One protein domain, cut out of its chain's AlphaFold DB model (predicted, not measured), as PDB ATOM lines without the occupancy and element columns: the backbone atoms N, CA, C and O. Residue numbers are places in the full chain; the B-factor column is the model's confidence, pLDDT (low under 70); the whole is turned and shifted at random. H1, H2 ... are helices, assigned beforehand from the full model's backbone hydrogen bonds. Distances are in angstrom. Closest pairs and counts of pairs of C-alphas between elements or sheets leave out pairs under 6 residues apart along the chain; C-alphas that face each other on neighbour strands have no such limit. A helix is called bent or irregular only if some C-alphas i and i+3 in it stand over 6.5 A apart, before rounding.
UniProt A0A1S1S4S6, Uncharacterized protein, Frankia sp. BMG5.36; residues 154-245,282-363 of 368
ATOM      1  N   ASP A 154     115.222 142.363 202.428       96.38
ATOM      2  CA  ASP A 154     115.528 143.468 203.338       96.38
ATOM      3  C   ASP A 154     115.657 144.792 202.567       96.38
ATOM      4  O   ASP A 154     115.041 145.788 202.955       96.38
ATOM      5  N   ASN A 155     116.392 144.788 201.449       97.12
ATOM      6  CA  ASN A 155     116.596 145.948 200.584       97.12
ATOM      7  C   ASN A 155     116.541 145.561 199.096       97.12
ATOM      8  O   ASN A 155     117.473 144.951 198.579       97.12
ATOM      9  N   VAL A 156     115.481 145.996 198.407       96.25
ATOM     10  CA  VAL A 156     115.177 145.641 197.006       96.25
ATOM     11  C   VAL A 156     116.274 146.081 196.031       96.25
ATOM     12  O   VAL A 156     116.520 145.402 195.042       96.25
ATOM     13  N   PHE A 157     116.988 147.167 196.335       96.81
ATOM     14  CA  PHE A 157     118.096 147.669 195.508       96.81
ATOM     15  C   PHE A 157     119.442 147.002 195.828       96.81
ATOM     16  O   PHE A 157     120.469 147.347 195.246       96.81
ATOM     17  N   GLY A 158     119.445 146.052 196.765       95.31
ATOM     18  CA  GLY A 158     120.641 145.389 197.252       95.31
ATOM     19  C   GLY A 158     121.465 146.243 198.216       95.31
ATOM     20  O   GLY A 158     121.333 147.463 198.319       95.31
ATOM     21  N   ASP A 159     122.341 145.576 198.962       95.06
ATOM     22  CA  ASP A 159     123.318 146.215 199.839       95.06
ATOM     23  C   ASP A 159     124.687 145.519 199.735       95.06
ATOM     24  O   ASP A 159     124.888 144.581 198.959       95.06
ATOM     25  N   GLY A 160     125.660 145.983 200.525       96.19
ATOM     26  CA  GLY A 160     127.022 145.446 200.503       96.19
ATOM     27  C   GLY A 160     127.130 143.946 200.815       96.19
ATOM     28  O   GLY A 160     128.135 143.334 200.437       96.19
ATOM     29  N   ARG A 161     126.128 143.323 201.456       96.88
ATOM     30  CA  ARG A 161     126.139 141.885 201.779       96.88
ATOM     31  C   ARG A 161     126.134 141.030 200.515       96.88
ATOM     32  O   ARG A 161     126.872 140.046 200.462       96.88
ATOM     33  N   LEU A 162     125.427 141.453 199.462       97.44
ATOM     34  CA  LEU A 162     125.397 140.747 198.171       97.44
ATOM     35  C   LEU A 162     126.786 140.618 197.522       97.44
ATOM     36  O   LEU A 162     127.026 139.686 196.766       97.44
ATOM     37  N   PHE A 163     127.716 141.516 197.859       96.62
ATOM     38  CA  PHE A 163     129.081 141.534 197.322       96.62
ATOM     39  C   PHE A 163     130.142 140.988 198.285       96.62
ATOM     40  O   PHE A 163     131.307 140.866 197.904       96.62
ATOM     41  N   THR A 164     129.790 140.745 199.554       96.00
ATOM     42  CA  THR A 164     130.770 140.461 200.624       96.00
ATOM     43  C   THR A 164     130.445 139.240 201.489       96.00
ATOM     44  O   THR A 164     131.318 138.774 202.240       96.00
ATOM     45  N   GLU A 165     129.227 138.708 201.378       96.44
ATOM     46  CA  GLU A 165     128.715 137.598 202.189       96.44
ATOM     47  C   GLU A 165     128.108 136.465 201.354       96.44
ATOM     48  O   GLU A 165     128.017 135.346 201.858       96.44
ATOM     49  N   VAL A 166     127.740 136.731 200.096       96.81
ATOM     50  CA  VAL A 166     127.054 135.778 199.216       96.81
ATOM     51  C   VAL A 166     127.903 135.447 197.987       96.81
ATOM     52  O   VAL A 166     128.701 136.260 197.523       96.81
ATOM     53  N   GLU A 167     127.748 134.231 197.464       96.62
ATOM     54  CA  GLU A 167     128.342 133.828 196.186       96.62
ATOM     55  C   GLU A 167     127.810 134.697 195.020       96.62
ATOM     56  O   GLU A 167     126.590 134.794 194.857       96.62
ATOM     57  N   PRO A 168     128.674 135.283 194.161       97.50
ATOM     58  CA  PRO A 168     128.248 136.210 193.108       97.50
ATOM     59  C   PRO A 168     127.211 135.642 192.137       97.50
ATOM     60  O   PRO A 168     126.250 136.326 191.802       97.50
ATOM     61  N   THR A 169     127.375 134.390 191.699       97.62
ATOM     62  CA  THR A 169     126.434 133.751 190.765       97.62
ATOM     63  C   THR A 169     125.063 133.572 191.413       97.62
ATOM     64  O   THR A 169     124.042 133.871 190.803       97.62
ATOM     65  N   ALA A 170     125.031 133.159 192.681       97.88
ATOM     66  CA  ALA A 170     123.789 133.021 193.432       97.88
ATOM     67  C   ALA A 170     123.097 134.374 193.670       97.88
ATOM     68  O   ALA A 170     121.875 134.473 193.554       97.88
ATOM     69  N   ALA A 171     123.877 135.422 193.953       98.38
ATOM     70  CA  ALA A 171     123.372 136.784 194.071       98.38
ATOM     71  C   ALA A 171     122.785 137.299 192.747       98.38
ATOM     72  O   ALA A 171     121.713 137.897 192.767       98.38
ATOM     73  N   ALA A 172     123.427 137.015 191.610       98.44
ATOM     74  CA  ALA A 172     122.910 137.366 190.288       98.44
ATOM     75  C   ALA A 172     121.602 136.625 189.949       98.44
ATOM     76  O   ALA A 172     120.677 137.250 189.442       98.44
ATOM     77  N   ILE A 173     121.473 135.334 190.290       98.44
ATOM     78  CA  ILE A 173     120.216 134.571 190.115       98.44
ATOM     79  C   ILE A 173     119.069 135.219 190.892       98.44
ATOM     80  O   ILE A 173     117.987 135.435 190.343       98.44
ATOM     81  N   ALA A 174     119.303 135.549 192.164       98.25
ATOM     82  CA  ALA A 174     118.304 136.244 192.963       98.25
ATOM     83  C   ALA A 174     117.990 137.618 192.351       98.25
ATOM     84  O   ALA A 174     116.831 137.912 192.078       98.25
ATOM     85  N   ALA A 175     119.006 138.425 192.034       98.62
ATOM     86  CA  ALA A 175     118.820 139.741 191.428       98.62
ATOM     87  C   ALA A 175     118.024 139.688 190.112       98.62
ATOM     88  O   ALA A 175     117.175 140.546 189.907       98.62
ATOM     89  N   ALA A 176     118.211 138.666 189.270       98.56
ATOM     90  CA  ALA A 176     117.432 138.479 188.044       98.56
ATOM     91  C   ALA A 176     115.940 138.244 188.339       98.56
ATOM     92  O   ALA A 176     115.077 138.843 187.697       98.56
ATOM     93  N   ARG A 177     115.617 137.442 189.364       97.69
ATOM     94  CA  ARG A 177     114.226 137.257 189.809       97.69
ATOM     95  C   ARG A 177     113.616 138.558 190.335       97.69
ATOM     96  O   ARG A 177     112.473 138.880 190.019       97.69
ATOM     97  N   TRP A 178     114.367 139.298 191.148       98.50
ATOM     98  CA  TRP A 178     113.912 140.572 191.713       98.50
ATOM     99  C   TRP A 178     113.768 141.662 190.648       98.50
ATOM    100  O   TRP A 178     112.819 142.441 190.710       98.50
ATOM    101  N   LEU A 179     114.645 141.670 189.642       98.62
ATOM    102  CA  LEU A 179     114.524 142.516 188.461       98.62
ATOM    103  C   LEU A 179     113.234 142.219 187.701       98.62
ATOM    104  O   LEU A 179     112.485 143.142 187.413       98.62
ATOM    105  N   TYR A 180     112.935 140.949 187.426       98.44
ATOM    106  CA  TYR A 180     111.704 140.588 186.724       98.44
ATOM    107  C   TYR A 180     110.440 141.006 187.487       98.44
ATOM    108  O   TYR A 180     109.494 141.534 186.899       98.44
ATOM    109  N   ALA A 181     110.432 140.828 188.811       98.25
ATOM    110  CA  ALA A 181     109.346 141.309 189.659       98.25
ATOM    111  C   ALA A 181     109.201 142.840 189.589       98.25
ATOM    112  O   ALA A 181     108.090 143.347 189.437       98.25
ATOM    113  N   ALA A 182     110.316 143.576 189.651       98.56
ATOM    114  CA  ALA A 182     110.334 145.030 189.513       98.56
ATOM    115  C   ALA A 182     109.836 145.498 188.141       98.56
ATOM    116  O   ALA A 182     109.002 146.402 188.068       98.56
ATOM    117  N   ALA A 183     110.288 144.852 187.068       98.50
ATOM    118  CA  ALA A 183     109.876 145.149 185.706       98.50
ATOM    119  C   ALA A 183     108.378 144.890 185.503       98.50
ATOM    120  O   ALA A 183     107.685 145.743 184.964       98.50
ATOM    121  N   THR A 184     107.848 143.782 186.026       98.06
ATOM    122  CA  THR A 184     106.413 143.459 185.942       98.06
ATOM    123  C   THR A 184     105.555 144.508 186.657       98.06
ATOM    124  O   THR A 184     104.614 145.043 186.079       98.06
ATOM    125  N   VAL A 185     105.916 144.870 187.893       98.12
ATOM    126  CA  VAL A 185     105.214 145.910 188.669       98.12
ATOM    127  C   VAL A 185     105.251 147.267 187.964       98.12
ATOM    128  O   VAL A 185     104.273 148.013 187.997       98.12
ATOM    129  N   THR A 186     106.379 147.589 187.337       98.31
ATOM    130  CA  THR A 186     106.568 148.845 186.604       98.31
ATOM    131  C   THR A 186     105.746 148.866 185.324       98.31
ATOM    132  O   THR A 186     105.020 149.828 185.086       98.31
ATOM    133  N   ALA A 187     105.783 147.782 184.551       97.56
ATOM    134  CA  ALA A 187     105.002 147.599 183.335       97.56
ATOM    135  C   ALA A 187     103.494 147.756 183.583       97.56
ATOM    136  O   ALA A 187     102.811 148.409 182.800       97.56
ATOM    137  N   GLU A 188     102.978 147.261 184.715       96.44
ATOM    138  CA  GLU A 188     101.570 147.438 185.101       96.44
ATOM    139  C   GLU A 188     101.163 148.907 185.315       96.44
ATOM    140  O   GLU A 188     100.001 149.251 185.104       96.44
ATOM    141  N   VAL A 189     102.084 149.766 185.766       95.38
ATOM    142  CA  VAL A 189     101.814 151.197 185.999       95.38
ATOM    143  C   VAL A 189     102.037 152.020 184.737       95.38
ATOM    144  O   VAL A 189     101.231 152.890 184.416       95.38
ATOM    145  N   TRP A 190     103.118 151.730 184.021       94.44
ATOM    146  CA  TRP A 190     103.494 152.407 182.786       94.44
ATOM    147  C   TRP A 190     102.569 152.048 181.606       94.44
ATOM    148  O   TRP A 190     102.278 152.896 180.763       94.44
ATOM    149  N   GLY A 191     102.054 150.814 181.567       92.94
ATOM    150  CA  GLY A 191     101.174 150.313 180.508       92.94
ATOM    151  C   GLY A 191     101.898 149.698 179.304       92.94
ATOM    152  O   GLY A 191     101.311 149.651 178.222       92.94
ATOM    153  N   GLY A 192     103.143 149.244 179.475       94.38
ATOM    154  CA  GLY A 192     103.935 148.554 178.448       94.38
ATOM    155  C   GLY A 192     104.322 147.124 178.839       94.38
ATOM    156  O   GLY A 192     103.730 146.543 179.747       94.38
ATOM    157  N   ASP A 193     105.316 146.561 178.150       96.62
ATOM    158  CA  ASP A 193     105.803 145.197 178.386       96.62
ATOM    159  C   ASP A 193     107.001 145.177 179.364       96.62
ATOM    160  O   ASP A 193     107.824 146.098 179.342       96.62
ATOM    161  N   PRO A 194     107.142 144.148 180.231       96.31
ATOM    162  CA  PRO A 194     108.224 144.086 181.220       96.31
ATOM    163  C   PRO A 194     109.638 144.162 180.630       96.31
ATOM    164  O   PRO A 194     110.518 144.756 181.247       96.31
ATOM    165  N   ASP A 195     109.870 143.587 179.453       94.75
ATOM    166  CA  ASP A 195     111.173 143.584 178.775       94.75
ATOM    167  C   ASP A 195     111.559 144.949 178.176       94.75
ATOM    168  O   ASP A 195     112.745 145.222 177.996       94.75
ATOM    169  N   GLN A 196     110.597 145.853 177.965       96.38
ATOM    170  CA  GLN A 196     110.845 147.214 177.470       96.38
ATOM    171  C   GLN A 196     111.126 148.232 178.585       96.38
ATOM    172  O   GLN A 196     111.658 149.309 178.316       96.38
ATOM    173  N   VAL A 197     110.829 147.896 179.847       97.00
ATOM    174  CA  VAL A 197     110.924 148.826 180.990       97.00
ATOM    175  C   VAL A 197     112.289 149.504 181.086       97.00
ATOM    176  O   VAL A 197     112.366 150.697 181.371       97.00
ATOM    177  N   LEU A 198     113.379 148.771 180.861       97.00
ATOM    178  CA  LEU A 198     114.729 149.315 181.036       97.00
ATOM    179  C   LEU A 198     115.201 150.174 179.868       97.00
ATOM    180  O   LEU A 198     115.969 151.103 180.095       97.00
ATOM    181  N   VAL A 199     114.716 149.892 178.657       94.75
ATOM    182  CA  VAL A 199     114.949 150.748 177.488       94.75
ATOM    183  C   VAL A 199     114.274 152.099 177.710       94.75
ATOM    184  O   VAL A 199     114.882 153.137 177.483       94.75
ATOM    185  N   GLU A 200     113.054 152.100 178.247       94.88
ATOM    186  CA  GLU A 200     112.352 153.346 178.565       94.88
ATOM    187  C   GLU A 200     112.948 154.072 179.771       94.88
ATOM    188  O   GLU A 200     113.069 155.294 179.763       94.88
ATOM    189  N   SER A 201     113.399 153.334 180.788       94.06
ATOM    190  CA  SER A 201     114.074 153.925 181.952       94.06
ATOM    191  C   SER A 201     115.373 154.650 181.571       94.06
ATOM    192  O   SER A 201     115.741 155.619 182.235       94.06
ATOM    193  N   ASP A 202     116.056 154.210 180.506       94.00
ATOM    194  CA  ASP A 202     117.272 154.849 179.980       94.00
ATOM    195  C   ASP A 202     117.021 156.283 179.479       94.00
ATOM    196  O   ASP A 202     117.907 157.138 179.550       94.00
ATOM    197  N   ASN A 203     115.787 156.584 179.048       92.62
ATOM    198  CA  ASN A 203     115.376 157.934 178.652       92.62
ATOM    199  C   ASN A 203     115.276 158.899 179.852       92.62
ATOM    200  O   ASN A 203     115.307 160.115 179.654       92.62
ATOM    201  N   ILE A 204     115.174 158.372 181.080       92.56
ATOM    202  CA  ILE A 204     115.099 159.144 182.331       92.56
ATOM    203  C   ILE A 204     116.505 159.368 182.906       92.56
ATOM    204  O   ILE A 204     116.918 160.497 183.177       92.56
ATOM    205  N   GLU A 205     117.257 158.283 183.096       91.50
ATOM    206  CA  GLU A 205     118.647 158.283 183.563       91.50
ATOM    207  C   GLU A 205     119.423 157.280 182.711       91.50
ATOM    208  O   GLU A 205     118.953 156.170 182.508       91.50
ATOM    209  N   ALA A 206     120.625 157.631 182.249       92.81
ATOM    210  CA  ALA A 206     121.442 156.706 181.465       92.81
ATOM    211  C   ALA A 206     121.822 155.461 182.295       92.81
ATOM    212  O   ALA A 206     122.476 155.571 183.343       92.81
ATOM    213  N   LEU A 207     121.459 154.273 181.809       90.69
ATOM    214  CA  LEU A 207     121.591 152.989 182.496       90.69
ATOM    215  C   LEU A 207     122.328 151.961 181.617       90.69
ATOM    216  O   LEU A 207     122.225 151.981 180.393       90.69
ATOM    217  N   PRO A 208     123.045 150.990 182.216       89.81
ATOM    218  CA  PRO A 208     123.542 149.829 181.482       89.81
ATOM    219  C   PRO A 208     122.383 148.855 181.210       89.81
ATOM    220  O   PRO A 208     122.288 147.803 181.840       89.81
ATOM    221  N   HIS A 209     121.457 149.240 180.330       90.75
ATOM    222  CA  HIS A 209     120.193 148.531 180.132       90.75
ATOM    223  C   HIS A 209     120.320 147.275 179.257       90.75
ATOM    224  O   HIS A 209     119.551 146.346 179.455       90.75
ATOM    225  N   GLU A 210     121.311 147.180 178.361       91.31
ATOM    226  CA  GLU A 210     121.437 146.065 177.398       91.31
ATOM    227  C   GLU A 210     121.421 144.672 178.060       91.31
ATOM    228  O   GLU A 210     120.616 143.812 177.697       91.31
ATOM    229  N   THR A 211     122.289 144.440 179.052       94.56
ATOM    230  CA  THR A 211     122.403 143.133 179.723       94.56
ATOM    231  C   THR A 211     121.145 142.793 180.536       94.56
ATOM    232  O   THR A 211     120.612 141.694 180.370       94.56
ATOM    233  N   PRO A 212     120.627 143.684 181.402       97.12
ATOM    234  CA  PRO A 212     119.373 143.442 182.108       97.12
ATOM    235  C   PRO A 212     118.148 143.289 181.189       97.12
ATOM    236  O   PRO A 212     117.290 142.463 181.494       97.12
ATOM    237  N   THR A 213     118.073 144.015 180.065       96.69
ATOM    238  CA  THR A 213     117.016 143.852 179.048       96.69
ATOM    239  C   THR A 213     117.067 142.457 178.440       96.69
ATOM    240  O   THR A 213     116.060 141.757 178.461       96.69
ATOM    241  N   PHE A 214     118.250 141.990 178.021       95.19
ATOM    242  CA  PHE A 214     118.412 140.619 177.529       95.19
ATOM    243  C   PHE A 214     117.952 139.578 178.562       95.19
ATOM    244  O   PHE A 214     117.291 138.600 178.220       95.19
ATOM    245  N   VAL A 215     118.265 139.779 179.848       97.56
ATOM    246  CA  VAL A 215     117.776 138.892 180.915       97.56
ATOM    247  C   VAL A 215     116.248 138.919 180.997       97.56
ATOM    248  O   VAL A 215     115.641 137.854 181.073       97.56
ATOM    249  N   LEU A 216     115.619 140.096 180.961       98.00
ATOM    250  CA  LEU A 216     114.161 140.224 181.002       98.00
ATOM    251  C   LEU A 216     113.483 139.539 179.812       98.00
ATOM    252  O   LEU A 216     112.539 138.788 180.043       98.00
ATOM    253  N   GLU A 217     113.994 139.710 178.591       97.12
ATOM    254  CA  GLU A 217     113.488 139.032 177.385       97.12
ATOM    255  C   GLU A 217     113.434 137.507 177.586       97.12
ATOM    256  O   GLU A 217     112.403 136.869 177.368       97.12
ATOM    257  N   ARG A 218     114.520 136.906 178.097       97.25
ATOM    258  CA  ARG A 218     114.563 135.457 178.369       97.25
ATOM    259  C   ARG A 218     113.571 135.022 179.449       97.25
ATOM    260  O   ARG A 218     112.990 133.941 179.351       97.25
ATOM    261  N   LEU A 219     113.384 135.837 180.485       96.94
ATOM    262  CA  LEU A 219     112.443 135.532 181.565       96.94
ATOM    263  C   LEU A 219     110.983 135.665 181.112       96.94
ATOM    264  O   LEU A 219     110.164 134.825 181.483       96.94
ATOM    265  N   VAL A 220     110.670 136.656 180.271       96.06
ATOM    266  CA  VAL A 220     109.356 136.808 179.623       96.06
ATOM    267  C   VAL A 220     109.060 135.615 178.704       96.06
ATOM    268  O   VAL A 220     107.944 135.095 178.720       96.06
ATOM    269  N   ASP A 221     110.072 135.100 177.998       95.56
ATOM    270  CA  ASP A 221     109.989 133.862 177.204       95.56
ATOM    271  C   ASP A 221     109.792 132.584 178.053       95.56
ATOM    272  O   ASP A 221     109.605 131.488 177.512       95.56
ATOM    273  N   GLY A 222     109.814 132.698 179.384       95.19
ATOM    274  CA  GLY A 222     109.551 131.609 180.322       95.19
ATOM    275  C   GLY A 222     110.788 130.828 180.767       95.19
ATOM    276  O   GLY A 222     110.642 129.765 181.378       95.19
ATOM    277  N   GLU A 223     112.001 131.317 180.492       96.62
ATOM    278  CA  GLU A 223     113.209 130.724 181.068       96.62
ATOM    279  C   GLU A 223     113.301 130.978 182.573       96.62
ATOM    280  O   GLU A 223     112.794 131.966 183.108       96.62
ATOM    281  N   SER A 224     113.975 130.078 183.292       96.00
ATOM    282  CA  SER A 224     114.201 130.286 184.717       96.00
ATOM    283  C   SER A 224     115.335 131.301 184.949       96.00
ATOM    284  O   SER A 224     116.330 131.280 184.220       96.00
ATOM    285  N   PRO A 225     115.276 132.136 186.011       96.62
ATOM    286  CA  PRO A 225     116.392 133.013 186.392       96.62
ATOM    287  C   PRO A 225     117.715 132.272 186.568       96.62
ATOM    288  O   PRO A 225     118.779 132.818 186.289       96.62
ATOM    289  N   GLN A 226     117.649 131.015 187.009       95.75
ATOM    290  CA  GLN A 226     118.820 130.168 187.145       95.75
ATOM    291  C   GLN A 226     119.439 129.839 185.784       95.75
ATOM    292  O   GLN A 226     120.642 130.029 185.621       95.75
ATOM    293  N   ASP A 227     118.649 129.391 184.809       95.06
ATOM    294  CA  ASP A 227     119.168 128.985 183.498       95.06
ATOM    295  C   ASP A 227     119.764 130.172 182.730       95.06
ATOM    296  O   ASP A 227     120.876 130.068 182.210       95.06
ATOM    297  N   VAL A 228     119.081 131.324 182.745       96.25
ATOM    298  CA  VAL A 228     119.548 132.551 182.076       96.25
ATOM    299  C   VAL A 228     120.890 133.010 182.649       96.25
ATOM    300  O   VAL A 228     121.856 133.229 181.912       96.25
ATOM    301  N   VAL A 229     120.980 133.122 183.979       97.19
ATOM    302  CA  VAL A 229     122.196 133.602 184.650       97.19
ATOM    303  C   VAL A 229     123.344 132.608 184.498       97.19
ATOM    304  O   VAL A 229     124.467 133.019 184.204       97.19
ATOM    305  N   LEU A 230     123.090 131.307 184.673       94.94
ATOM    306  CA  LEU A 230     124.132 130.292 184.512       94.94
ATOM    307  C   LEU A 230     124.642 130.230 183.069       94.94
ATOM    308  O   LEU A 230     125.851 130.101 182.883       94.94
ATOM    309  N   GLY A 231     123.763 130.390 182.074       92.62
ATOM    310  CA  GLY A 231     124.140 130.476 180.663       92.62
ATOM    311  C   GLY A 231     125.090 131.642 180.383       92.62
ATOM    312  O   GLY A 231     126.204 131.422 179.905       92.62
ATOM    313  N   LEU A 232     124.702 132.864 180.770       94.38
ATOM    314  CA  LEU A 232     125.523 134.070 180.588       94.38
ATOM    315  C   LEU A 232     126.880 133.972 181.302       94.38
ATOM    316  O   LEU A 232     127.924 134.313 180.740       94.38
ATOM    317  N   VAL A 233     126.877 133.483 182.545       94.88
ATOM    318  CA  VAL A 233     128.096 133.326 183.346       94.88
ATOM    319  C   VAL A 233     129.022 132.259 182.762       94.88
ATOM    320  O   VAL A 233     130.238 132.463 182.743       94.88
ATOM    321  N   ALA A 234     128.480 131.130 182.300       90.56
ATOM    322  CA  ALA A 234     129.264 130.073 181.672       90.56
ATOM    323  C   ALA A 234     129.888 130.549 180.351       90.56
ATOM    324  O   ALA A 234     131.085 130.349 180.147       90.56
ATOM    325  N   GLU A 235     129.129 131.252 179.509       90.38
ATOM    326  CA  GLU A 235     129.612 131.775 178.227       90.38
ATOM    327  C   GLU A 235     130.761 132.780 178.410       90.38
ATOM    328  O   GLU A 235     131.839 132.623 177.828       90.38
ATOM    329  N   ALA A 236     130.575 133.777 179.280       92.75
ATOM    330  CA  ALA A 236     131.599 134.781 179.564       92.75
ATOM    331  C   ALA A 236     132.878 134.161 180.153       92.75
ATOM    332  O   ALA A 236     133.995 134.612 179.890       92.75
ATOM    333  N   ARG A 237     132.721 133.091 180.936       89.56
ATOM    334  CA  ARG A 237     133.830 132.343 181.517       89.56
ATOM    335  C   ARG A 237     134.592 131.522 180.482       89.56
ATOM    336  O   ARG A 237     135.821 131.519 180.516       89.56
ATOM    337  N   ASP A 238     133.895 130.839 179.583       88.19
ATOM    338  CA  ASP A 238     134.537 130.101 178.495       88.19
ATOM    339  C   ASP A 238     135.370 131.061 177.628       88.19
ATOM    340  O   ASP A 238     136.526 130.767 177.314       88.19
ATOM    341  N   ILE A 239     134.857 132.269 177.370       90.62
ATOM    342  CA  ILE A 239     135.603 133.351 176.706       90.62
ATOM    343  C   ILE A 239     136.843 133.765 177.512       90.62
ATOM    344  O   ILE A 239     137.916 133.943 176.931       90.62
ATOM    345  N   ALA A 240     136.741 133.870 178.840       89.69
ATOM    346  CA  ALA A 240     137.883 134.161 179.715       89.69
ATOM    347  C   ALA A 240     138.982 133.083 179.657       89.69
ATOM    348  O   ALA A 240     140.169 133.392 179.788       89.69
ATOM    349  N   ASP A 241     138.593 131.826 179.433       86.25
ATOM    350  CA  ASP A 241     139.499 130.694 179.214       86.25
ATOM    351  C   ASP A 241     140.008 130.604 177.754       86.25
ATOM    352  O   ASP A 241     140.823 129.734 177.431       86.25
ATOM    353  N   GLY A 242     139.586 131.520 176.874       87.69
ATOM    354  CA  GLY A 242     139.992 131.580 175.467       87.69
ATOM    355  C   GLY A 242     139.209 130.643 174.543       87.69
ATOM    356  O   GLY A 242     139.665 130.355 173.435       87.69
ATOM    357  N   VAL A 243     138.053 130.150 174.989       85.19
ATOM    358  CA  VAL A 243     137.122 129.335 174.203       85.19
ATOM    359  C   VAL A 243     136.065 130.246 173.581       85.19
ATOM    360  O   VAL A 243     135.557 131.148 174.234       85.19
ATOM    361  N   ILE A 244     135.721 130.016 172.312       84.25
ATOM    362  CA  ILE A 244     134.584 130.676 171.652       84.25
ATOM    363  C   ILE A 244     133.400 129.700 171.716       84.25
ATOM    364  O   ILE A 244     133.429 128.709 170.979       84.25
ATOM    365  N   PRO A 245     132.388 129.928 172.576       72.06
ATOM    366  CA  PRO A 245     131.371 128.914 172.885       72.06
ATOM    367  C   PRO A 245     130.499 128.544 171.685       72.06
ATOM    368  O   PRO A 245     130.180 127.374 171.483       72.06
ATOM    369  N   THR A 282     131.092 138.690 174.566       87.38
ATOM    370  CA  THR A 282     130.107 138.570 175.639       87.38
ATOM    371  C   THR A 282     129.735 139.970 176.130       87.38
ATOM    372  O   THR A 282     130.597 140.859 176.107       87.38
ATOM    373  N   PRO A 283     128.481 140.193 176.563       88.19
ATOM    374  CA  PRO A 283     128.087 141.461 177.171       88.19
ATOM    375  C   PRO A 283     128.734 141.688 178.550       88.19
ATOM    376  O   PRO A 283     128.910 142.832 178.959       88.19
ATOM    377  N   LEU A 284     129.153 140.619 179.235       93.31
ATOM    378  CA  LEU A 284     129.734 140.676 180.578       93.31
ATOM    379  C   LEU A 284     131.255 140.867 180.552       93.31
ATOM    380  O   LEU A 284     131.941 140.432 179.627       93.31
ATOM    381  N   ASP A 285     131.818 141.426 181.623       92.81
ATOM    382  CA  ASP A 285     133.255 141.366 181.894       92.81
ATOM    383  C   ASP A 285     133.691 139.901 182.132       92.81
ATOM    384  O   ASP A 285     133.372 139.323 183.182       92.81
ATOM    385  N   PRO A 286     134.467 139.284 181.215       92.19
ATOM    386  CA  PRO A 286     134.844 137.875 181.317       92.19
ATOM    387  C   PRO A 286     135.735 137.580 182.535       92.19
ATOM    388  O   PRO A 286     135.831 136.432 182.970       92.19
ATOM    389  N   LEU A 287     136.374 138.590 183.140       91.31
ATOM    390  CA  LEU A 287     137.205 138.399 184.333       91.31
ATOM    391  C   LEU A 287     136.393 138.337 185.635       91.31
ATOM    392  O   LEU A 287     136.919 137.874 186.652       91.31
ATOM    393  N   ARG A 288     135.135 138.797 185.628       93.69
ATOM    394  CA  ARG A 288     134.254 138.826 186.809       93.69
ATOM    395  C   ARG A 288     132.756 138.701 186.456       93.69
ATOM    396  O   ARG A 288     131.954 139.451 187.016       93.69
ATOM    397  N   PRO A 289     132.339 137.745 185.606       95.88
ATOM    398  CA  PRO A 289     131.061 137.849 184.901       95.88
ATOM    399  C   PRO A 289     129.842 137.862 185.823       95.88
ATOM    400  O   PRO A 289     128.946 138.674 185.644       95.88
ATOM    401  N   ALA A 290     129.826 137.039 186.876       97.12
ATOM    402  CA  ALA A 290     128.700 137.029 187.811       97.12
ATOM    403  C   ALA A 290     128.583 138.323 188.634       97.12
ATOM    404  O   ALA A 290     127.483 138.735 188.987       97.12
ATOM    405  N   ARG A 291     129.714 138.968 188.951       96.81
ATOM    406  CA  ARG A 291     129.706 140.237 189.686       96.81
ATOM    407  C   ARG A 291     129.277 141.390 188.787       96.81
ATOM    408  O   ARG A 291     128.524 142.238 189.244       96.81
ATOM    409  N   ASP A 292     129.761 141.404 187.552       97.06
ATOM    410  CA  ASP A 292     129.374 142.387 186.539       97.06
ATOM    411  C   ASP A 292     127.864 142.315 186.270       97.06
ATOM    412  O   ASP A 292     127.155 143.304 186.426       97.06
ATOM    413  N   LEU A 293     127.349 141.099 186.054       97.94
ATOM    414  CA  LEU A 293     125.921 140.845 185.896       97.94
ATOM    415  C   LEU A 293     125.110 141.299 187.119       97.94
ATOM    416  O   LEU A 293     124.082 141.945 186.962       97.94
ATOM    417  N   LEU A 294     125.562 141.005 188.343       98.31
ATOM    418  CA  LEU A 294     124.891 141.483 189.557       98.31
ATOM    419  C   LEU A 294     124.834 143.019 189.622       98.31
ATOM    420  O   LEU A 294     123.796 143.570 189.984       98.31
ATOM    421  N   GLU A 295     125.933 143.708 189.297       98.00
ATOM    422  CA  GLU A 295     125.994 145.177 189.271       98.00
ATOM    423  C   GLU A 295     124.960 145.749 188.279       98.00
ATOM    424  O   GLU A 295     124.235 146.685 188.628       98.00
ATOM    425  N   ASP A 296     124.839 145.152 187.094       97.75
ATOM    426  CA  ASP A 296     123.890 145.585 186.067       97.75
ATOM    427  C   ASP A 296     122.437 145.264 186.430       97.75
ATOM    428  O   ASP A 296     121.571 146.128 186.308       97.75
ATOM    429  N   LEU A 297     122.154 144.072 186.965       98.50
ATOM    430  CA  LEU A 297     120.801 143.686 187.385       98.50
ATOM    431  C   LEU A 297     120.264 144.595 188.501       98.50
ATOM    432  O   LEU A 297     119.108 145.013 188.450       98.50
ATOM    433  N   LEU A 298     121.096 144.953 189.487       98.44
ATOM    434  CA  LEU A 298     120.695 145.883 190.550       98.44
ATOM    435  C   LEU A 298     120.459 147.304 190.017       98.44
ATOM    436  O   LEU A 298     119.554 147.996 190.489       98.44
ATOM    437  N   ARG A 299     121.231 147.742 189.012       97.94
ATOM    438  CA  ARG A 299     120.942 148.995 188.297       97.94
ATOM    439  C   ARG A 299     119.645 148.907 187.501       97.94
ATOM    440  O   ARG A 299     118.903 149.881 187.501       97.94
ATOM    441  N   GLY A 300     119.335 147.752 186.918       97.94
ATOM    442  CA  GLY A 300     118.045 147.484 186.286       97.94
ATOM    443  C   GLY A 300     116.882 147.650 187.268       97.94
ATOM    444  O   GLY A 300     115.937 148.371 186.974       97.94
ATOM    445  N   VAL A 301     116.986 147.097 188.483       98.38
ATOM    446  CA  VAL A 301     115.953 147.276 189.527       98.38
ATOM    447  C   VAL A 301     115.754 148.757 189.865       98.38
ATOM    448  O   VAL A 301     114.623 149.205 190.062       98.38
ATOM    449  N   ARG A 302     116.842 149.538 189.906       97.75
ATOM    450  CA  ARG A 302     116.754 150.996 190.056       97.75
ATOM    451  C   ARG A 302     116.087 151.658 188.851       97.75
ATOM    452  O   ARG A 302     115.259 152.531 189.071       97.75
ATOM    453  N   GLY A 303     116.398 151.236 187.628       97.81
ATOM    454  CA  GLY A 303     115.722 151.695 186.412       97.81
ATOM    455  C   GLY A 303     114.210 151.500 186.487       97.81
ATOM    456  O   GLY A 303     113.467 152.464 186.349       97.81
ATOM    457  N   CYS A 304     113.761 150.299 186.864       98.44
ATOM    458  CA  CYS A 304     112.343 150.019 187.097       98.44
ATOM    459  C   CYS A 304     111.707 151.012 188.083       98.44
ATOM    460  O   CYS A 304     110.618 151.515 187.830       98.44
ATOM    461  N   TYR A 305     112.393 151.336 189.187       98.25
ATOM    462  CA  TYR A 305     111.894 152.341 190.126       98.25
ATOM    463  C   TYR A 305     111.790 153.738 189.503       98.25
ATOM    464  O   TYR A 305     110.808 154.414 189.773       98.25
ATOM    465  N   LEU A 306     112.753 154.172 188.683       97.19
ATOM    466  CA  LEU A 306     112.710 155.494 188.042       97.19
ATOM    467  C   LEU A 306     111.469 155.646 187.156       97.19
ATOM    468  O   LEU A 306     110.731 156.617 187.300       97.19
ATOM    469  N   LEU A 307     111.205 154.654 186.300       97.25
ATOM    470  CA  LEU A 307     110.030 154.669 185.430       97.25
ATOM    471  C   LEU A 307     108.728 154.514 186.230       97.25
ATOM    472  O   LEU A 307     107.736 155.185 185.951       97.25
ATOM    473  N   PHE A 308     108.723 153.668 187.264       97.81
ATOM    474  CA  PHE A 308     107.573 153.553 188.161       97.81
ATOM    475  C   PHE A 308     107.272 154.884 188.852       97.81
ATOM    476  O   PHE A 308     106.110 155.276 188.923       97.81
ATOM    477  N   ASP A 309     108.300 155.558 189.369       96.31
ATOM    478  CA  ASP A 309     108.178 156.830 190.070       96.31
ATOM    479  C   ASP A 309     107.601 157.899 189.143       96.31
ATOM    480  O   ASP A 309     106.601 158.504 189.508       96.31
ATOM    481  N   GLU A 310     108.111 158.041 187.916       93.50
ATOM    482  CA  GLU A 310     107.599 159.006 186.931       93.50
ATOM    483  C   GLU A 310     106.089 158.840 186.664       93.50
ATOM    484  O   GLU A 310     105.319 159.809 186.727       93.50
ATOM    485  N   TYR A 311     105.628 157.607 186.437       93.00
ATOM    486  CA  TYR A 311     104.228 157.342 186.093       93.00
ATOM    487  C   TYR A 311     103.298 157.313 187.315       93.00
ATOM    488  O   TYR A 311     102.181 157.835 187.259       93.00
ATOM    489  N   ALA A 312     103.742 156.746 188.441       92.06
ATOM    490  CA  ALA A 312     102.956 156.721 189.672       92.06
ATOM    491  C   ALA A 312     102.840 158.118 190.299       92.06
ATOM    492  O   ALA A 312     101.765 158.486 190.776       92.06
ATOM    493  N   TYR A 313     103.914 158.913 190.266       87.94
ATOM    494  CA  TYR A 313     103.909 160.305 190.705       87.94
ATOM    495  C   TYR A 313     102.904 161.124 189.887       87.94
ATOM    496  O   TYR A 313     102.005 161.746 190.460       87.94
ATOM    497  N   SER A 314     102.984 161.035 188.553       85.31
ATOM    498  CA  SER A 314     102.070 161.729 187.638       85.31
ATOM    499  C   SER A 314     100.599 161.387 187.909       85.31
ATOM    500  O   SER A 314      99.743 162.273 187.920       85.31
ATOM    501  N   ALA A 315     100.293 160.115 188.193       85.12
ATOM    502  CA  ALA A 315      98.941 159.683 188.544       85.12
ATOM    503  C   ALA A 315      98.447 160.299 189.868       85.12
ATOM    504  O   ALA A 315      97.325 160.805 189.932       85.12
ATOM    505  N   VAL A 316      99.285 160.315 190.912       84.62
ATOM    506  CA  VAL A 316      98.934 160.893 192.223       84.62
ATOM    507  C   VAL A 316      98.707 162.405 192.131       84.62
ATOM    508  O   VAL A 316      97.776 162.927 192.754       84.62
ATOM    509  N   VAL A 317      99.529 163.118 191.357       82.25
ATOM    510  CA  VAL A 317      99.357 164.561 191.128       82.25
ATOM    511  C   VAL A 317      98.057 164.837 190.369       82.25
ATOM    512  O   VAL A 317      97.279 165.697 190.790       82.25
ATOM    513  N   ALA A 318      97.754 164.058 189.325       80.31
ATOM    514  CA  ALA A 318      96.513 164.190 188.563       80.31
ATOM    515  C   ALA A 318      95.246 163.941 189.414       80.31
ATOM    516  O   ALA A 318      94.250 164.654 189.269       80.31
ATOM    517  N   GLU A 319      95.268 162.976 190.338       80.75
ATOM    518  CA  GLU A 319      94.148 162.728 191.261       80.75
ATOM    519  C   GLU A 319      93.924 163.885 192.250       80.75
ATOM    520  O   GLU A 319      92.780 164.260 192.536       80.75
ATOM    521  N   ARG A 320      95.004 164.495 192.757       74.88
ATOM    522  CA  ARG A 320      94.916 165.673 193.639       74.88
ATOM    523  C   ARG A 320      94.390 166.895 192.895       74.88
ATOM    524  O   ARG A 320      93.503 167.577 193.401       74.88
ATOM    525  N   ALA A 321      94.856 167.103 191.667       67.81
ATOM    526  CA  ALA A 321      94.352 168.143 190.778       67.81
ATOM    527  C   ALA A 321      92.834 168.039 190.539       67.81
ATOM    528  O   ALA A 321      92.138 169.050 190.504       67.81
ATOM    529  N   GLY A 322      92.300 166.817 190.430       61.28
ATOM    530  CA  GLY A 322      90.867 166.577 190.225       61.28
ATOM    531  C   GLY A 322      89.985 166.727 191.473       61.28
ATOM    532  O   GLY A 322      88.760 166.753 191.340       61.28
ATOM    533  N   THR A 323      90.564 166.806 192.677       55.56
ATOM    534  CA  THR A 323      89.805 166.914 193.943       55.56
ATOM    535  C   THR A 323      89.707 168.344 194.482       55.56
ATOM    536  O   THR A 323      88.776 168.628 195.235       55.56
ATOM    537  N   ASP A 324      90.565 169.254 194.013       53.59
ATOM    538  CA  ASP A 324      90.556 170.680 194.344       53.59
ATOM    539  C   ASP A 324      90.487 171.550 193.064       53.59
ATOM    540  O   ASP A 324      91.514 172.074 192.644       53.59
ATOM    541  N   ARG A 325      89.289 171.753 192.463       51.72
ATOM    542  CA  ARG A 325      88.748 173.075 192.003       51.72
ATOM    543  C   ARG A 325      87.712 173.051 190.861       51.72
ATOM    544  O   ARG A 325      87.889 172.429 189.825       51.72
ATOM    545  N   ASP A 326      86.719 173.931 191.034       53.94
ATOM    546  CA  ASP A 326      85.851 174.583 190.030       53.94
ATOM    547  C   ASP A 326      86.602 175.648 189.165       53.94
ATOM    548  O   ASP A 326      86.003 176.634 188.733       53.94
ATOM    549  N   ASP A 327      87.918 175.532 188.945       55.38
ATOM    550  CA  ASP A 327      88.722 176.544 188.228       55.38
ATOM    551  C   ASP A 327      89.578 175.860 187.146       55.38
ATOM    552  O   ASP A 327      90.508 175.123 187.461       55.38
ATOM    553  N   ASP A 328      89.228 176.096 185.875       55.56
ATOM    554  CA  ASP A 328      89.737 175.465 184.639       55.56
ATOM    555  C   ASP A 328      91.222 175.783 184.310       55.56
ATOM    556  O   ASP A 328      91.582 176.017 183.150       55.56
ATOM    557  N   ARG A 329      92.119 175.844 185.300       54.19
ATOM    558  CA  ARG A 329      93.555 176.058 185.056       54.19
ATOM    559  C   ARG A 329      94.332 174.745 185.186       54.19
ATOM    560  O   ARG A 329      94.202 174.091 186.216       54.19
ATOM    561  N   PRO A 330      95.159 174.373 184.188       51.47
ATOM    562  CA  PRO A 330      96.135 173.301 184.347       51.47
ATOM    563  C   PRO A 330      97.046 173.639 185.530       51.47
ATOM    564  O   PRO A 330      97.584 174.746 185.574       51.47
ATOM    565  N   ILE A 331      97.168 172.720 186.484       52.94
ATOM    566  CA  ILE A 331      98.138 172.826 187.576       52.94
ATOM    567  C   ILE A 331      99.523 172.625 186.962       52.94
ATOM    568  O   ILE A 331      99.755 171.624 186.286       52.94
ATOM    569  N   ASP A 332     100.389 173.615 187.147       55.81
ATOM    570  CA  ASP A 332     101.815 173.523 186.838       55.81
ATOM    571  C   ASP A 332     102.498 172.793 188.008       55.81
ATOM    572  O   ASP A 332     102.068 172.955 189.154       55.81
ATOM    573  N   ASP A 333     103.556 172.014 187.755       54.91
ATOM    574  CA  ASP A 333     104.323 171.312 188.811       54.91
ATOM    575  C   ASP A 333     104.849 172.279 189.902       54.91
ATOM    576  O   ASP A 333     105.153 171.863 191.015       54.91
ATOM    577  N   ASP A 334     104.878 173.585 189.614       57.31
ATOM    578  CA  ASP A 334     105.298 174.671 190.507       57.31
ATOM    579  C   ASP A 334     104.321 174.986 191.673       57.31
ATOM    580  O   ASP A 334     104.654 175.797 192.544       57.31
ATOM    581  N   ASP A 335     103.118 174.393 191.717       61.59
ATOM    582  CA  ASP A 335     102.107 174.657 192.765       61.59
ATOM    583  C   ASP A 335     102.207 173.718 193.994       61.59
ATOM    584  O   ASP A 335     101.499 173.919 194.990       61.59
ATOM    585  N   VAL A 336     103.073 172.698 193.952       63.00
ATOM    586  CA  VAL A 336     103.314 171.756 195.058       63.00
ATOM    587  C   VAL A 336     104.577 172.185 195.813       63.00
ATOM    588  O   VAL A 336     105.622 172.425 195.221       63.00
ATOM    589  N   ASP A 337     104.504 172.327 197.141       78.25
ATOM    590  CA  ASP A 337     105.696 172.672 197.927       78.25
ATOM    591  C   ASP A 337     106.686 171.488 198.030       78.25
ATOM    592  O   ASP A 337     106.312 170.317 197.917       78.25
ATOM    593  N   ASP A 338     107.972 171.785 198.256       81.31
ATOM    594  CA  ASP A 338     109.048 170.779 198.328       81.31
ATOM    595  C   ASP A 338     108.769 169.659 199.357       81.31
ATOM    596  O   ASP A 338     109.206 168.515 199.189       81.31
ATOM    597  N   GLU A 339     108.050 169.975 200.441       83.44
ATOM    598  CA  GLU A 339     107.701 169.022 201.500       83.44
ATOM    599  C   GLU A 339     106.661 168.011 200.996       83.44
ATOM    600  O   GLU A 339     106.819 166.801 201.184       83.44
ATOM    601  N   GLN A 340     105.654 168.479 200.258       81.00
ATOM    602  CA  GLN A 340     104.651 167.637 199.615       81.00
ATOM    603  C   GLN A 340     105.240 166.765 198.502       81.00
ATOM    604  O   GLN A 340     104.887 165.583 198.434       81.00
ATOM    605  N   HIS A 341     106.154 167.291 197.678       83.31
ATOM    606  CA  HIS A 341     106.893 166.486 196.695       83.31
ATOM    607  C   HIS A 341     107.626 165.328 197.379       83.31
ATOM    608  O   HIS A 341     107.494 164.165 196.982       83.31
ATOM    609  N   HIS A 342     108.352 165.629 198.460       86.12
ATOM    610  CA  HIS A 342     109.091 164.621 199.210       86.12
ATOM    611  C   HIS A 342     108.171 163.543 199.800       86.12
ATOM    612  O   HIS A 342     108.477 162.350 199.715       86.12
ATOM    613  N   GLU A 343     107.024 163.932 200.361       89.00
ATOM    614  CA  GLU A 343     106.037 162.984 200.881       89.00
ATOM    615  C   GLU A 343     105.430 162.083 199.798       89.00
ATOM    616  O   GLU A 343     105.162 160.907 200.070       89.00
ATOM    617  N   ILE A 344     105.176 162.609 198.592       88.50
ATOM    618  CA  ILE A 344     104.646 161.810 197.479       88.50
ATOM    619  C   ILE A 344     105.687 160.774 197.056       88.50
ATOM    620  O   ILE A 344     105.365 159.586 197.061       88.50
ATOM    621  N   HIS A 345     106.935 161.179 196.796       91.00
ATOM    622  CA  HIS A 345     107.996 160.239 196.418       91.00
ATOM    623  C   HIS A 345     108.237 159.172 197.493       91.00
ATOM    624  O   HIS A 345     108.406 157.999 197.169       91.00
ATOM    625  N   GLN A 346     108.173 159.515 198.786       93.06
ATOM    626  CA  GLN A 346     108.263 158.510 199.855       93.06
ATOM    627  C   GLN A 346     107.123 157.479 199.801       93.06
ATOM    628  O   GLN A 346     107.356 156.289 200.034       93.06
ATOM    629  N   LYS A 347     105.890 157.915 199.510       93.62
ATOM    630  CA  LYS A 347     104.729 157.019 199.378       93.62
ATOM    631  C   LYS A 347     104.846 156.138 198.136       93.62
ATOM    632  O   LYS A 347     104.620 154.934 198.242       93.62
ATOM    633  N   VAL A 348     105.242 156.716 197.003       95.00
ATOM    634  CA  VAL A 348     105.474 156.005 195.737       95.00
ATOM    635  C   VAL A 348     106.584 154.964 195.899       95.00
ATOM    636  O   VAL A 348     106.394 153.800 195.550       95.00
ATOM    637  N   PHE A 349     107.690 155.329 196.547       96.44
ATOM    638  CA  PHE A 349     108.774 154.410 196.890       96.44
ATOM    639  C   PHE A 349     108.312 153.248 197.777       96.44
ATOM    640  O   PHE A 349     108.616 152.085 197.499       96.44
ATOM    641  N   ALA A 350     107.566 153.540 198.848       96.88
ATOM    642  CA  ALA A 350     107.049 152.505 199.740       96.88
ATOM    643  C   ALA A 350     106.103 151.541 199.004       96.88
ATOM    644  O   ALA A 350     106.148 150.331 199.249       96.88
ATOM    645  N   GLU A 351     105.289 152.067 198.089       97.12
ATOM    646  CA  GLU A 351     104.371 151.282 197.271       97.12
ATOM    647  C   GLU A 351     105.105 150.392 196.264       97.12
ATOM    648  O   GLU A 351     104.814 149.196 196.186       97.12
ATOM    649  N   PHE A 352     106.109 150.931 195.568       98.06
ATOM    650  CA  PHE A 352     106.984 150.152 194.693       98.06
ATOM    651  C   PHE A 352     107.608 148.978 195.456       98.06
ATOM    652  O   PHE A 352     107.427 147.819 195.086       98.06
ATOM    653  N   VAL A 353     108.270 149.251 196.587       98.00
ATOM    654  CA  VAL A 353     108.924 148.215 197.402       98.00
ATOM    655  C   VAL A 353     107.932 147.143 197.860       98.00
ATOM    656  O   VAL A 353     108.268 145.956 197.865       98.00
ATOM    657  N   ARG A 354     106.716 147.535 198.253       97.75
ATOM    658  CA  ARG A 354     105.663 146.601 198.667       97.75
ATOM    659  C   ARG A 354     105.248 145.686 197.511       97.75
ATOM    660  O   ARG A 354     105.299 144.468 197.674       97.75
ATOM    661  N   ARG A 355     104.906 146.256 196.351       98.00
ATOM    662  CA  ARG A 355     104.467 145.499 195.167       98.00
ATOM    663  C   ARG A 355     105.558 144.581 194.629       98.00
ATOM    664  O   ARG A 355     105.279 143.426 194.327       98.00
ATOM    665  N   VAL A 356     106.809 145.041 194.584       97.94
ATOM    666  CA  VAL A 356     107.935 144.206 194.139       97.94
ATOM    667  C   VAL A 356     108.155 143.023 195.079       97.94
ATOM    668  O   VAL A 356     108.387 141.910 194.613       97.94
ATOM    669  N   ARG A 357     108.042 143.217 196.399       96.62
ATOM    670  CA  ARG A 357     108.142 142.114 197.370       96.62
ATOM    671  C   ARG A 357     107.028 141.081 197.202       96.62
ATOM    672  O   ARG A 357     107.296 139.894 197.369       96.62
ATOM    673  N   GLU A 358     105.811 141.527 196.903       95.75
ATOM    674  CA  GLU A 358     104.669 140.650 196.623       95.75
ATOM    675  C   GLU A 358     104.906 139.857 195.331       95.75
ATOM    676  O   GLU A 358     104.955 138.629 195.381       95.75
ATOM    677  N   ALA A 359     105.211 140.538 194.224       95.06
ATOM    678  CA  ALA A 359     105.493 139.909 192.934       95.06
ATOM    679  C   ALA A 359     106.684 138.929 192.994       95.06
ATOM    680  O   ALA A 359     106.620 137.819 192.464       95.06
ATOM    681  N   ALA A 360     107.760 139.283 193.705       92.06
ATOM    682  CA  ALA A 360     108.912 138.402 193.897       92.06
ATOM    683  C   ALA A 360     108.590 137.171 194.769       92.06
ATOM    684  O   ALA A 360     109.273 136.151 194.656       92.06
ATOM    685  N   GLY A 361     107.586 137.264 195.650       85.19
ATOM    686  CA  GLY A 361     107.092 136.154 196.467       85.19
ATOM    687  C   GLY A 361     106.127 135.223 195.726       85.19
ATOM    688  O   GLY A 361     106.028 134.051 196.084       85.19
ATOM    689  N   GLU A 362     105.448 135.730 194.698       79.19
ATOM    690  CA  GLU A 362     104.509 134.976 193.859       79.19
ATOM    691  C   GLU A 362     105.186 134.215 192.714       79.19
ATOM    692  O   GLU A 362     104.561 133.335 192.124       79.19
ATOM    693  N   TYR A 363     106.460 134.506 192.424       62.72
ATOM    694  CA  TYR A 363     107.199 133.864 191.340       62.72
ATOM    695  C   TYR A 363     107.206 132.328 191.509       62.72
ATOM    696  O   TYR A 363     107.814 131.815 192.456       62.72
TER     697      TYR A 363
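Overview. This is residues 154 to 245 and 282 to 363 of the 368 residues of an uncharacterized protein of Frankia sp. BMG5.36 (UniProt A0A1S1S4S6). Two long helices, H2 and H6, lie side by side as the core; H7 crosses them on one side, and the shorter H3 and H4, a hairpin, cross them on the other. H5 packs on one end of this core, while H6 runs on past H2 to its last residue, 323, and residues 323 to 328, of which 323 belongs to H6, stick out. The printed part has 174 residues with seven named helices, H1 to H7 in order along the chain, and no named strand: all helix. It is only just compact, close to loose, with a radius of gyration of the C-alphas of 18.7 A, and spans 70 by 29 by 29 A.

Arrangement. Start at H1, residues 161 to 164, which is close to but not clearly touching H2, residues 168 to 190; their closest C-alphas, of Leu 162 and Ala 171, are 6.1 A apart. Look next from H2 to H6, residues 289 to 323: they touch at a shallow tilt of 21 degrees, the same way, closest at the C-alphas of Ala 172 and Leu 294, 4.6 A. H3, residues 194 to 202, touches H6 about perpendicular at 85 degrees, closest at the C-alphas of Ser 201 and Gly 303, 5.3 A. H4, residues 210 to 220, forms a helical hairpin with H3, and its closest C-alpha pair to H2 is Leu 216 and Tyr 180, 6.2 A. H5, residues 225 to 240, touches H2 at a steep tilt of 53 degrees, closest at the C-alphas of Gln 226 and Ile 173, 5.5 A. H7, residues 338 to 362, touches H6 at a steep tilt of 55 degrees, opposite ways, closest at the C-alphas of Val 348 and Asp 309, 6.3 A. H3 and H7 are apart. Every O i to N i+4 pair is within hydrogen-bond range in H4, H5, H6 and H7, against 18 of 19 in H2 and 3 of 5 in H3; H1 is too short for such a pair.

Along the chain. Find C-alpha 161 at (126.139, 141.885, 201.779), where H1 begins. H2 runs 31.3 A, and H5 22.5 A. H3 is irregular, with C-alphas 195 and 198 7.1 A apart. H6 starts at C-alpha 289, (131.061, 137.849, 184.901), and runs 51.3 A. H7 runs 36.4 A to C-alpha 362 at (104.509, 134.976, 193.859).

Size, cuts and confidence. The C-alphas of Gly 242 and Asp 326, the two farthest apart, are 70.7 A apart. Residues 246 to 281 are not printed; C-alphas 245 and 282 are 10.1 A apart across this cut. The link from H6 to H7 is long, with 14 residues. Confidence is low, with pLDDT under 70, at residues 321 to 336 and residue 363.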